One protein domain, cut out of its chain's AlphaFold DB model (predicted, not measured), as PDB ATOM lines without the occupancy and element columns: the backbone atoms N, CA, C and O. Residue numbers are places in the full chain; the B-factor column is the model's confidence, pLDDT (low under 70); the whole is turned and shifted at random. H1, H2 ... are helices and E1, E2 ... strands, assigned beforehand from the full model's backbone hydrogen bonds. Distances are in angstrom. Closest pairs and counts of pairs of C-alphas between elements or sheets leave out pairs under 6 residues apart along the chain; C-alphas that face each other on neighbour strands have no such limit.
ATOM      1  N   VAL A   7     297.322 280.146 383.341       91.62
ATOM      2  CA  VAL A   7     296.768 278.812 383.083       91.62
ATOM      3  C   VAL A   7     297.326 278.227 381.791       91.62
ATOM      4  O   VAL A   7     297.584 278.935 380.814       91.62
ATOM      5  N   VAL A   8     297.482 276.903 381.773       90.75
ATOM      6  CA  VAL A   8     297.911 276.146 380.594       90.75
ATOM      7  C   VAL A   8     296.787 275.210 380.167       90.75
ATOM      8  O   VAL A   8     296.373 274.342 380.930       90.75
ATOM      9  N   LEU A   9     296.293 275.382 378.943       91.19
ATOM     10  CA  LEU A   9     295.255 274.547 378.347       91.19
ATOM     11  C   LEU A   9     295.897 273.556 377.381       91.19
ATOM     12  O   LEU A   9     296.398 273.957 376.331       91.19
ATOM     13  N   VAL A  10     295.871 272.273 377.729       87.88
ATOM     14  CA  VAL A  10     296.443 271.193 376.918       87.88
ATOM     15  C   VAL A  10     295.323 270.475 376.180       87.88
ATOM     16  O   VAL A  10     294.370 270.015 376.805       87.88
ATOM     17  N   ALA A  11     295.426 270.380 374.856       89.81
ATOM     18  CA  ALA A  11     294.447 269.640 374.072       89.81
ATOM     19  C   ALA A  11     294.524 268.136 374.377       89.81
ATOM     20  O   ALA A  11     295.596 267.517 374.406       89.81
ATOM     21  N   ASP A  12     293.359 267.540 374.588       87.00
ATOM     22  CA  ASP A  12     293.199 266.119 374.856       87.00
ATOM     23  C   ASP A  12     293.179 265.271 373.579       87.00
ATOM     24  O   ASP A  12     293.716 264.164 373.569       87.00
ATOM     25  N   ALA A  13     292.661 265.839 372.491       89.62
ATOM     26  CA  ALA A  13     292.523 265.206 371.185       89.62
ATOM     27  C   ALA A  13     292.985 266.128 370.034       89.62
ATOM     28  O   ALA A  13     293.031 267.354 370.194       89.62
ATOM     29  N   PRO A  14     293.325 265.568 368.854       90.25
ATOM     30  CA  PRO A  14     293.634 266.361 367.668       90.25
ATOM     31  C   PRO A  14     292.415 267.132 367.149       90.25
ATOM     32  O   PRO A  14     291.268 266.743 367.353       90.25
ATOM     33  N   GLY A  15     292.679 268.190 366.380       91.88
ATOM     34  CA  GLY A  15     291.657 268.939 365.651       91.88
ATOM     35  C   GLY A  15     291.495 270.381 366.123       91.88
ATOM     36  O   GLY A  15     292.352 270.947 366.802       91.88
ATOM     37  N   ARG A  16     290.398 271.013 365.691       92.38
ATOM     38  CA  ARG A  16     290.079 272.404 366.040       92.38
ATOM     39  C   ARG A  16     289.266 272.459 367.325       92.38
ATOM     40  O   ARG A  16     288.368 271.649 367.523       92.38
ATOM     41  N   LEU A  17     289.523 273.480 368.140       92.81
ATOM     42  CA  LEU A  17     288.746 273.737 369.348       92.81
ATOM     43  C   LEU A  17     287.273 274.032 368.991       92.81
ATOM     44  O   LEU A  17     287.017 274.992 368.254       92.81
ATOM     45  N   PRO A  18     286.298 273.268 369.522       94.25
ATOM     46  CA  PRO A  18     284.882 273.550 369.326       94.25
ATOM     47  C   PRO A  18     284.511 274.964 369.783       94.25
ATOM     48  O   PRO A  18     284.949 275.430 370.838       94.25
ATOM     49  N   ARG A  19     283.649 275.645 369.016       95.94
ATOM     50  CA  ARG A  19     283.243 277.039 369.280       95.94
ATOM     51  C   ARG A  19     282.738 277.282 370.716       95.94
ATOM     52  O   ARG A  19     283.150 278.292 371.288       95.94
ATOM     53  N   PRO A  20     281.935 276.390 371.334       95.19
ATOM     54  CA  PRO A  20     281.518 276.568 372.726       95.19
ATOM     55  C   PRO A  20     282.694 276.593 373.714       95.19
ATOM     56  O   PRO A  20     282.705 277.396 374.645       95.19
ATOM     57  N   LEU A  21     283.718 275.762 373.498       93.25
ATOM     58  CA  LEU A  21     284.919 275.766 374.336       93.25
ATOM     59  C   LEU A  21     285.770 277.009 374.080       93.25
ATOM     60  O   LEU A  21     286.242 277.624 375.030       93.25
ATOM     61  N   ALA A  22     285.900 277.440 372.825       94.56
ATOM     62  CA  ALA A  22     286.628 278.662 372.490       94.56
ATOM     63  C   ALA A  22     286.061 279.903 373.204       94.56
ATOM     64  O   ALA A  22     286.827 280.752 373.651       94.56
ATOM     65  N   GLN A  23     284.736 279.995 373.359       95.81
ATOM     66  CA  GLN A  23     284.098 281.079 374.117       95.81
ATOM     67  C   GLN A  23     284.463 281.046 375.605       95.81
ATOM     68  O   GLN A  23     284.763 282.089 376.178       95.81
ATOM     69  N   ARG A  24     284.508 279.858 376.221       94.31
ATOM     70  CA  ARG A  24     284.934 279.708 377.622       94.31
ATOM     71  C   ARG A  24     286.395 280.100 377.813       94.31
ATOM     72  O   ARG A  24     286.720 280.775 378.781       94.31
ATOM     73  N   VAL A  25     287.265 279.737 376.870       94.75
ATOM     74  CA  VAL A  25     288.676 280.136 376.944       94.75
ATOM     75  C   VAL A  25     288.840 281.653 376.845       94.75
ATOM     76  O   VAL A  25     289.648 282.202 377.582       94.75
ATOM     77  N   ARG A  26     288.040 282.346 376.022       95.19
ATOM     78  CA  ARG A  26     288.084 283.819 375.936       95.19
ATOM     79  C   ARG A  26     287.797 284.514 377.266       95.19
ATOM     80  O   ARG A  26     288.353 285.573 377.523       95.19
ATOM     81  N   LEU A  27     286.956 283.920 378.114       94.88
ATOM     82  CA  LEU A  27     286.718 284.442 379.461       94.88
ATOM     83  C   LEU A  27     287.980 284.329 380.325       94.88
ATOM     84  O   LEU A  27     288.348 285.293 380.986       94.88
ATOM     85  N   LEU A  28     288.684 283.194 380.265       94.00
ATOM     86  CA  LEU A  28     289.955 283.018 380.977       94.00
ATOM     87  C   LEU A  28     291.027 283.989 380.469       94.00
ATOM     88  O   LEU A  28     291.707 284.610 381.277       94.00
ATOM     89  N   GLU A  29     291.118 284.171 379.148       94.25
ATOM     90  CA  GLU A  29     292.057 285.106 378.509       94.25
ATOM     91  C   GLU A  29     291.854 286.560 378.948       94.25
ATOM     92  O   GLU A  29     292.792 287.347 378.883       94.25
ATOM     93  N   SER A  30     290.651 286.931 379.397       94.69
ATOM     94  CA  SER A  30     290.386 288.276 379.924       94.69
ATOM     95  C   SER A  30     290.840 288.481 381.373       94.69
ATOM     96  O   SER A  30     290.943 289.622 381.813       94.69
ATOM     97  N   ALA A  31     291.090 287.396 382.112       93.19
ATOM     98  CA  ALA A  31     291.375 287.436 383.545       93.19
ATOM     99  C   ALA A  31     292.830 287.086 383.883       93.19
ATOM    100  O   ALA A  31     293.382 287.640 384.830       93.19
ATOM    101  N   VAL A  32     293.437 286.154 383.142       93.00
ATOM    102  CA  VAL A  32     294.792 285.643 383.393       93.00
ATOM    103  C   VAL A  32     295.491 285.297 382.084       93.00
ATOM    104  O   VAL A  32     294.850 285.055 381.060       93.00
ATOM    105  N   ASP A  33     296.817 285.191 382.126       90.62
ATOM    106  CA  ASP A  33     297.575 284.704 380.980       90.62
ATOM    107  C   ASP A  33     297.214 283.245 380.670       90.62
ATOM    108  O   ASP A  33     297.382 282.348 381.502       90.62
ATOM    109  N   VAL A  34     296.758 282.991 379.442       91.94
ATOM    110  CA  VAL A  34     296.404 281.651 378.957       91.94
ATOM    111  C   VAL A  34     297.423 281.182 377.928       91.94
ATOM    112  O   VAL A  34     297.610 281.799 376.880       91.94
ATOM    113  N   HIS A  35     298.019 280.018 378.173       87.94
ATOM    114  CA  HIS A  35     298.897 279.339 377.221       87.94
ATOM    115  C   HIS A  35     298.203 278.099 376.672       87.94
ATOM    116  O   HIS A  35     297.769 277.239 377.433       87.94
ATOM    117  N   ARG A  36     298.101 277.978 375.346       87.69
ATOM    118  CA  ARG A  36     297.527 276.790 374.699       87.69
ATOM    119  C   ARG A  36     298.632 275.850 374.242       87.69
ATOM    120  O   ARG A  36     299.542 276.276 373.537       87.69
ATOM    121  N   VAL A  37     298.502 274.575 374.583       86.88
ATOM    122  CA  VAL A  37     299.336 273.494 374.060       86.88
ATOM    123  C   VAL A  37     298.471 272.639 373.135       86.88
ATOM    124  O   VAL A  37     297.437 272.128 373.581       86.88
ATOM    125  N   PRO A  38     298.834 272.506 371.845       86.81
ATOM    126  CA  PRO A  38     298.084 271.669 370.921       86.81
ATOM    127  C   PRO A  38     298.206 270.196 371.312       86.81
ATOM    128  O   PRO A  38     298.974 269.820 372.196       86.81
ATOM    129  N   TRP A  39     297.455 269.342 370.628       87.19
ATOM    130  CA  TRP A  39     297.593 267.911 370.832       87.19
ATOM    131  C   TRP A  39     298.968 267.462 370.330       87.19
ATOM    132  O   TRP A  39     299.287 267.623 369.151       87.19
ATOM    133  N   VAL A  40     299.786 266.930 371.241       83.62
ATOM    134  CA  VAL A  40     301.132 266.426 370.956       83.62
ATOM    135  C   VAL A  40     301.107 264.897 371.048       83.62
ATOM    136  O   VAL A  40     300.988 264.373 372.157       83.62
ATOM    137  N   PRO A  41     301.282 264.163 369.930       81.19
ATOM    138  CA  PRO A  41     301.306 262.697 369.936       81.19
ATOM    139  C   PRO A  41     302.333 262.103 370.905       81.19
ATOM    140  O   PRO A  41     302.033 261.155 371.623       81.19
ATOM    141  N   ALA A  42     303.522 262.710 370.978       77.62
ATOM    142  CA  ALA A  42     304.589 262.285 371.881       77.62
ATOM    143  C   ALA A  42     304.185 262.341 373.368       77.62
ATOM    144  O   ALA A  42     304.751 261.645 374.180       77.62
ATOM    145  N   TRP A  43     303.182 263.115 373.776       78.12
ATOM    146  CA  TRP A  43     302.743 263.123 375.181       78.12
ATOM    147  C   TRP A  43     301.730 262.035 375.545       78.12
ATOM    148  O   TRP A  43     301.306 261.960 376.695       78.12
ATOM    149  N   ARG A  44     301.296 261.225 374.575       76.38
ATOM    150  CA  ARG A  44     300.255 260.202 374.764       76.38
ATOM    151  C   ARG A  44     300.792 258.780 374.796       76.38
ATOM    152  O   ARG A  44     300.061 257.892 375.213       76.38
ATOM    153  N   LEU A  45     302.014 258.574 374.317       68.50
ATOM    154  CA  LEU A  45     302.663 257.273 374.352       68.50
ATOM    155  C   LEU A  45     303.266 257.058 375.739       68.50
ATOM    156  O   LEU A  45     303.800 257.992 376.335       68.50
ATOM    157  N   ASP A  46     303.195 255.824 376.232       65.06
ATOM    158  CA  ASP A  46     303.918 255.411 377.431       65.06
ATOM    159  C   ASP A  46     305.419 255.540 377.143       65.06
ATOM    160  O   ASP A  46     306.025 254.724 376.450       65.06
ATOM    161  N   GLY A  47     306.009 256.641 377.594       64.19
ATOM    162  CA  GLY A  47     307.382 256.980 377.267       64.19
ATOM    163  C   GLY A  47     307.762 258.334 377.837       64.19
ATOM    164  O   GLY A  47     307.061 259.330 377.670       64.19
ATOM    165  N   THR A  48     308.898 258.385 378.528       65.00
ATOM    166  CA  THR A  48     309.497 259.673 378.880       65.00
ATOM    167  C   THR A  48     310.196 260.192 377.633       65.00
ATOM    168  O   THR A  48     311.130 259.565 377.140       65.00
ATOM    169  N   HIS A  49     309.726 261.314 377.096       73.19
ATOM    170  CA  HIS A  49     310.367 261.958 375.957       73.19
ATOM    171  C   HIS A  49     311.443 262.928 376.438       73.19
ATOM    172  O   HIS A  49     311.224 263.695 377.379       73.19
ATOM    173  N   GLU A  50     312.607 262.903 375.787       75.19
ATOM    174  CA  GLU A  50     313.652 263.885 376.054       75.19
ATOM    175  C   GLU A  50     313.193 265.272 375.602       75.19
ATOM    176  O   GLU A  50     313.004 265.551 374.418       75.19
ATOM    177  N   GLY A  51     313.036 266.157 376.583       77.69
ATOM    178  CA  GLY A  51     312.737 267.559 376.360       77.69
ATOM    179  C   GLY A  51     311.253 267.887 376.134       77.69
ATOM    180  O   GLY A  51     310.393 267.021 375.975       77.69
ATOM    181  N   PRO A  52     310.929 269.187 376.171       77.88
ATOM    182  CA  PRO A  52     309.579 269.679 375.951       77.88
ATOM    183  C   PRO A  52     309.186 269.517 374.468       77.88
ATOM    184  O   PRO A  52     310.021 269.761 373.594       77.88
ATOM    185  N   PRO A  53     307.941 269.136 374.132       76.75
ATOM    186  CA  PRO A  53     307.559 268.950 372.742       76.75
ATOM    187  C   PRO A  53     307.539 270.234 371.939       76.75
ATOM    188  O   PRO A  53     307.353 271.335 372.468       76.75
ATOM    189  N   ARG A  54     307.576 270.045 370.620       73.75
ATOM    190  CA  ARG A  54     307.319 271.109 369.651       73.75
ATOM    191  C   ARG A  54     305.999 271.817 369.964       73.75
ATOM    192  O   ARG A  54     304.973 271.166 370.158       73.75
ATOM    193  N   GLY A  55     306.033 273.146 369.991       71.94
ATOM    194  CA  GLY A  55     304.883 273.999 370.294       71.94
ATOM    195  C   GLY A  55     304.763 274.415 371.764       71.94
ATOM    196  O   GLY A  55     303.862 275.181 372.102       71.94
ATOM    197  N   THR A  56     305.651 273.945 372.648       76.75
ATOM    198  CA  THR A  56     305.673 274.339 374.071       76.75
ATOM    199  C   THR A  56     306.784 275.340 374.410       76.75
ATOM    200  O   THR A  56     306.990 275.686 375.573       76.75
ATOM    201  N   GLU A  57     307.480 275.885 373.412       81.50
ATOM    202  CA  GLU A  57     308.659 276.744 373.580       81.50
ATOM    203  C   GLU A  57     308.343 278.017 374.376       81.50
ATOM    204  O   GLU A  57     309.149 278.479 375.186       81.50
ATOM    205  N   SER A  58     307.142 278.576 374.183       75.69
ATOM    206  CA  SER A  58     306.680 279.748 374.933       75.69
ATOM    207  C   SER A  58     306.566 279.467 376.432       75.69
ATOM    208  O   SER A  58     307.006 280.279 377.250       75.69
ATOM    209  N   LEU A  59     306.050 278.287 376.788       77.25
ATOM    210  CA  LEU A  59     305.945 277.835 378.173       77.25
ATOM    211  C   LEU A  59     307.322 277.588 378.774       77.25
ATOM    212  O   LEU A  59     307.619 278.099 379.849       77.25
ATOM    213  N   VAL A  60     308.195 276.887 378.049       82.25
ATOM    214  CA  VAL A  60     309.571 276.611 378.487       82.25
ATOM    215  C   VAL A  60     310.311 277.909 378.799       82.25
ATOM    216  O   VAL A  60     310.958 278.021 379.840       82.25
ATOM    217  N   ARG A  61     310.184 278.920 377.930       79.56
ATOM    218  CA  ARG A  61     310.776 280.243 378.151       79.56
ATOM    219  C   ARG A  61     310.227 280.913 379.413       79.56
ATOM    220  O   ARG A  61     311.002 281.550 380.124       79.56
ATOM    221  N   ARG A  62     308.927 280.787 379.692       73.62
ATOM    222  CA  ARG A  62     308.294 281.378 380.881       73.62
ATOM    223  C   ARG A  62     308.761 280.678 382.158       73.62
ATOM    224  O   ARG A  62     309.249 281.349 383.057       73.62
ATOM    225  N   THR A  63     308.734 279.347 382.202       75.56
ATOM    226  CA  THR A  63     309.153 278.572 383.382       75.56
ATOM    227  C   THR A  63     310.645 278.727 383.688       75.56
ATOM    228  O   THR A  63     311.037 278.699 384.848       75.56
ATOM    229  N   ARG A  64     311.491 278.947 382.669       73.56
ATOM    230  CA  ARG A  64     312.926 279.229 382.864       73.56
ATOM    231  C   ARG A  64     313.219 280.606 383.463       73.56
ATOM    232  O   ARG A  64     314.272 280.757 384.056       73.56
ATOM    233  N   ARG A  65     312.327 281.595 383.311       59.31
ATOM    234  CA  ARG A  65     312.474 282.919 383.956       59.31
ATOM    235  C   ARG A  65     312.051 282.929 385.424       59.31
ATOM    236  O   ARG A  65     312.363 283.879 386.125       59.31
ATOM    237  N   VAL A  66     311.302 281.914 385.850       57.09
ATOM    238  CA  VAL A  66     310.790 281.770 387.222       57.09
ATOM    239  C   VAL A  66     311.722 280.888 388.076       57.09
ATOM    240  O   VAL A  66     311.455 280.681 389.254       57.09
ATOM    241  N   ARG A  67     312.817 280.373 387.499       48.03
ATOM    242  CA  ARG A  67     313.868 279.641 388.220       48.03
ATOM    243  C   ARG A  67     315.076 280.513 388.507       48.03
ATOM    244  O   ARG A  67     315.400 281.350 387.638       48.03
TER     245      ARG A  67
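This is residues 7 to 67 of the 67 residues of an uncharacterized protein of Streptomyces sp. SID5789 (UniProt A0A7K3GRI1). This is a loose, flat arrangement with two short parallel strands, E1 and E2, side by side in the middle, helix H1 on one side of them and helix H2 on the other. A long loop, residues 38 to 56, swings out between E2 and H2, and its residues 45 to 50 stick out. The printed part has 61 residues, with E1, H1, E2 and H2 in that order; its class is mixed, helices and strands, with 29 residues in named elements, under half. The radius of gyration of the C-alphas is 13.2 A, and they span 34 by 30 by 14 A.

Start at E1, residues 7 to 10, and look beside it for E2, residues 33 to 37: they are parallel neighbours at 16 degrees, with N 9 and O 35 within hydrogen-bond range at 2.8 A and N 35 and O 7 at 2.9 A. Between them in the chain comes H1, residues 19 to 29, completing a strand-helix-strand unit, two parallel neighbour strands joined through a helix, with a right-handed crossover. The closest C-alphas of H1 and E2 are those of Leu 28 and Val 34, 6.9 A apart. Beyond the loop, H2, residues 57 to 65, comes closest to E2 at the C-alphas of Leu 59 and His 35, 7.3 A apart. H2 is apart from E1 and from H1. In H1 and H2 every O i to N i+4 pair is within hydrogen-bond range.

Find C-alpha 7 at (296.768, 278.812, 383.083), where E1 begins its 9.8 A. H1 runs 15.1 A from C-alpha 19 at (283.243, 277.039, 369.280), E2 covers 13.3 A, and H2 runs 12.7 A to C-alpha 65 at (312.474, 282.919, 383.956).

The C-alphas of Arg 19 and Arg 67 are the two farthest apart, 36.1 A. The printed part has no cut; the link from E2 to H2 is long. Confidence is under 70 at residues 45 to 48 and 65 to 67.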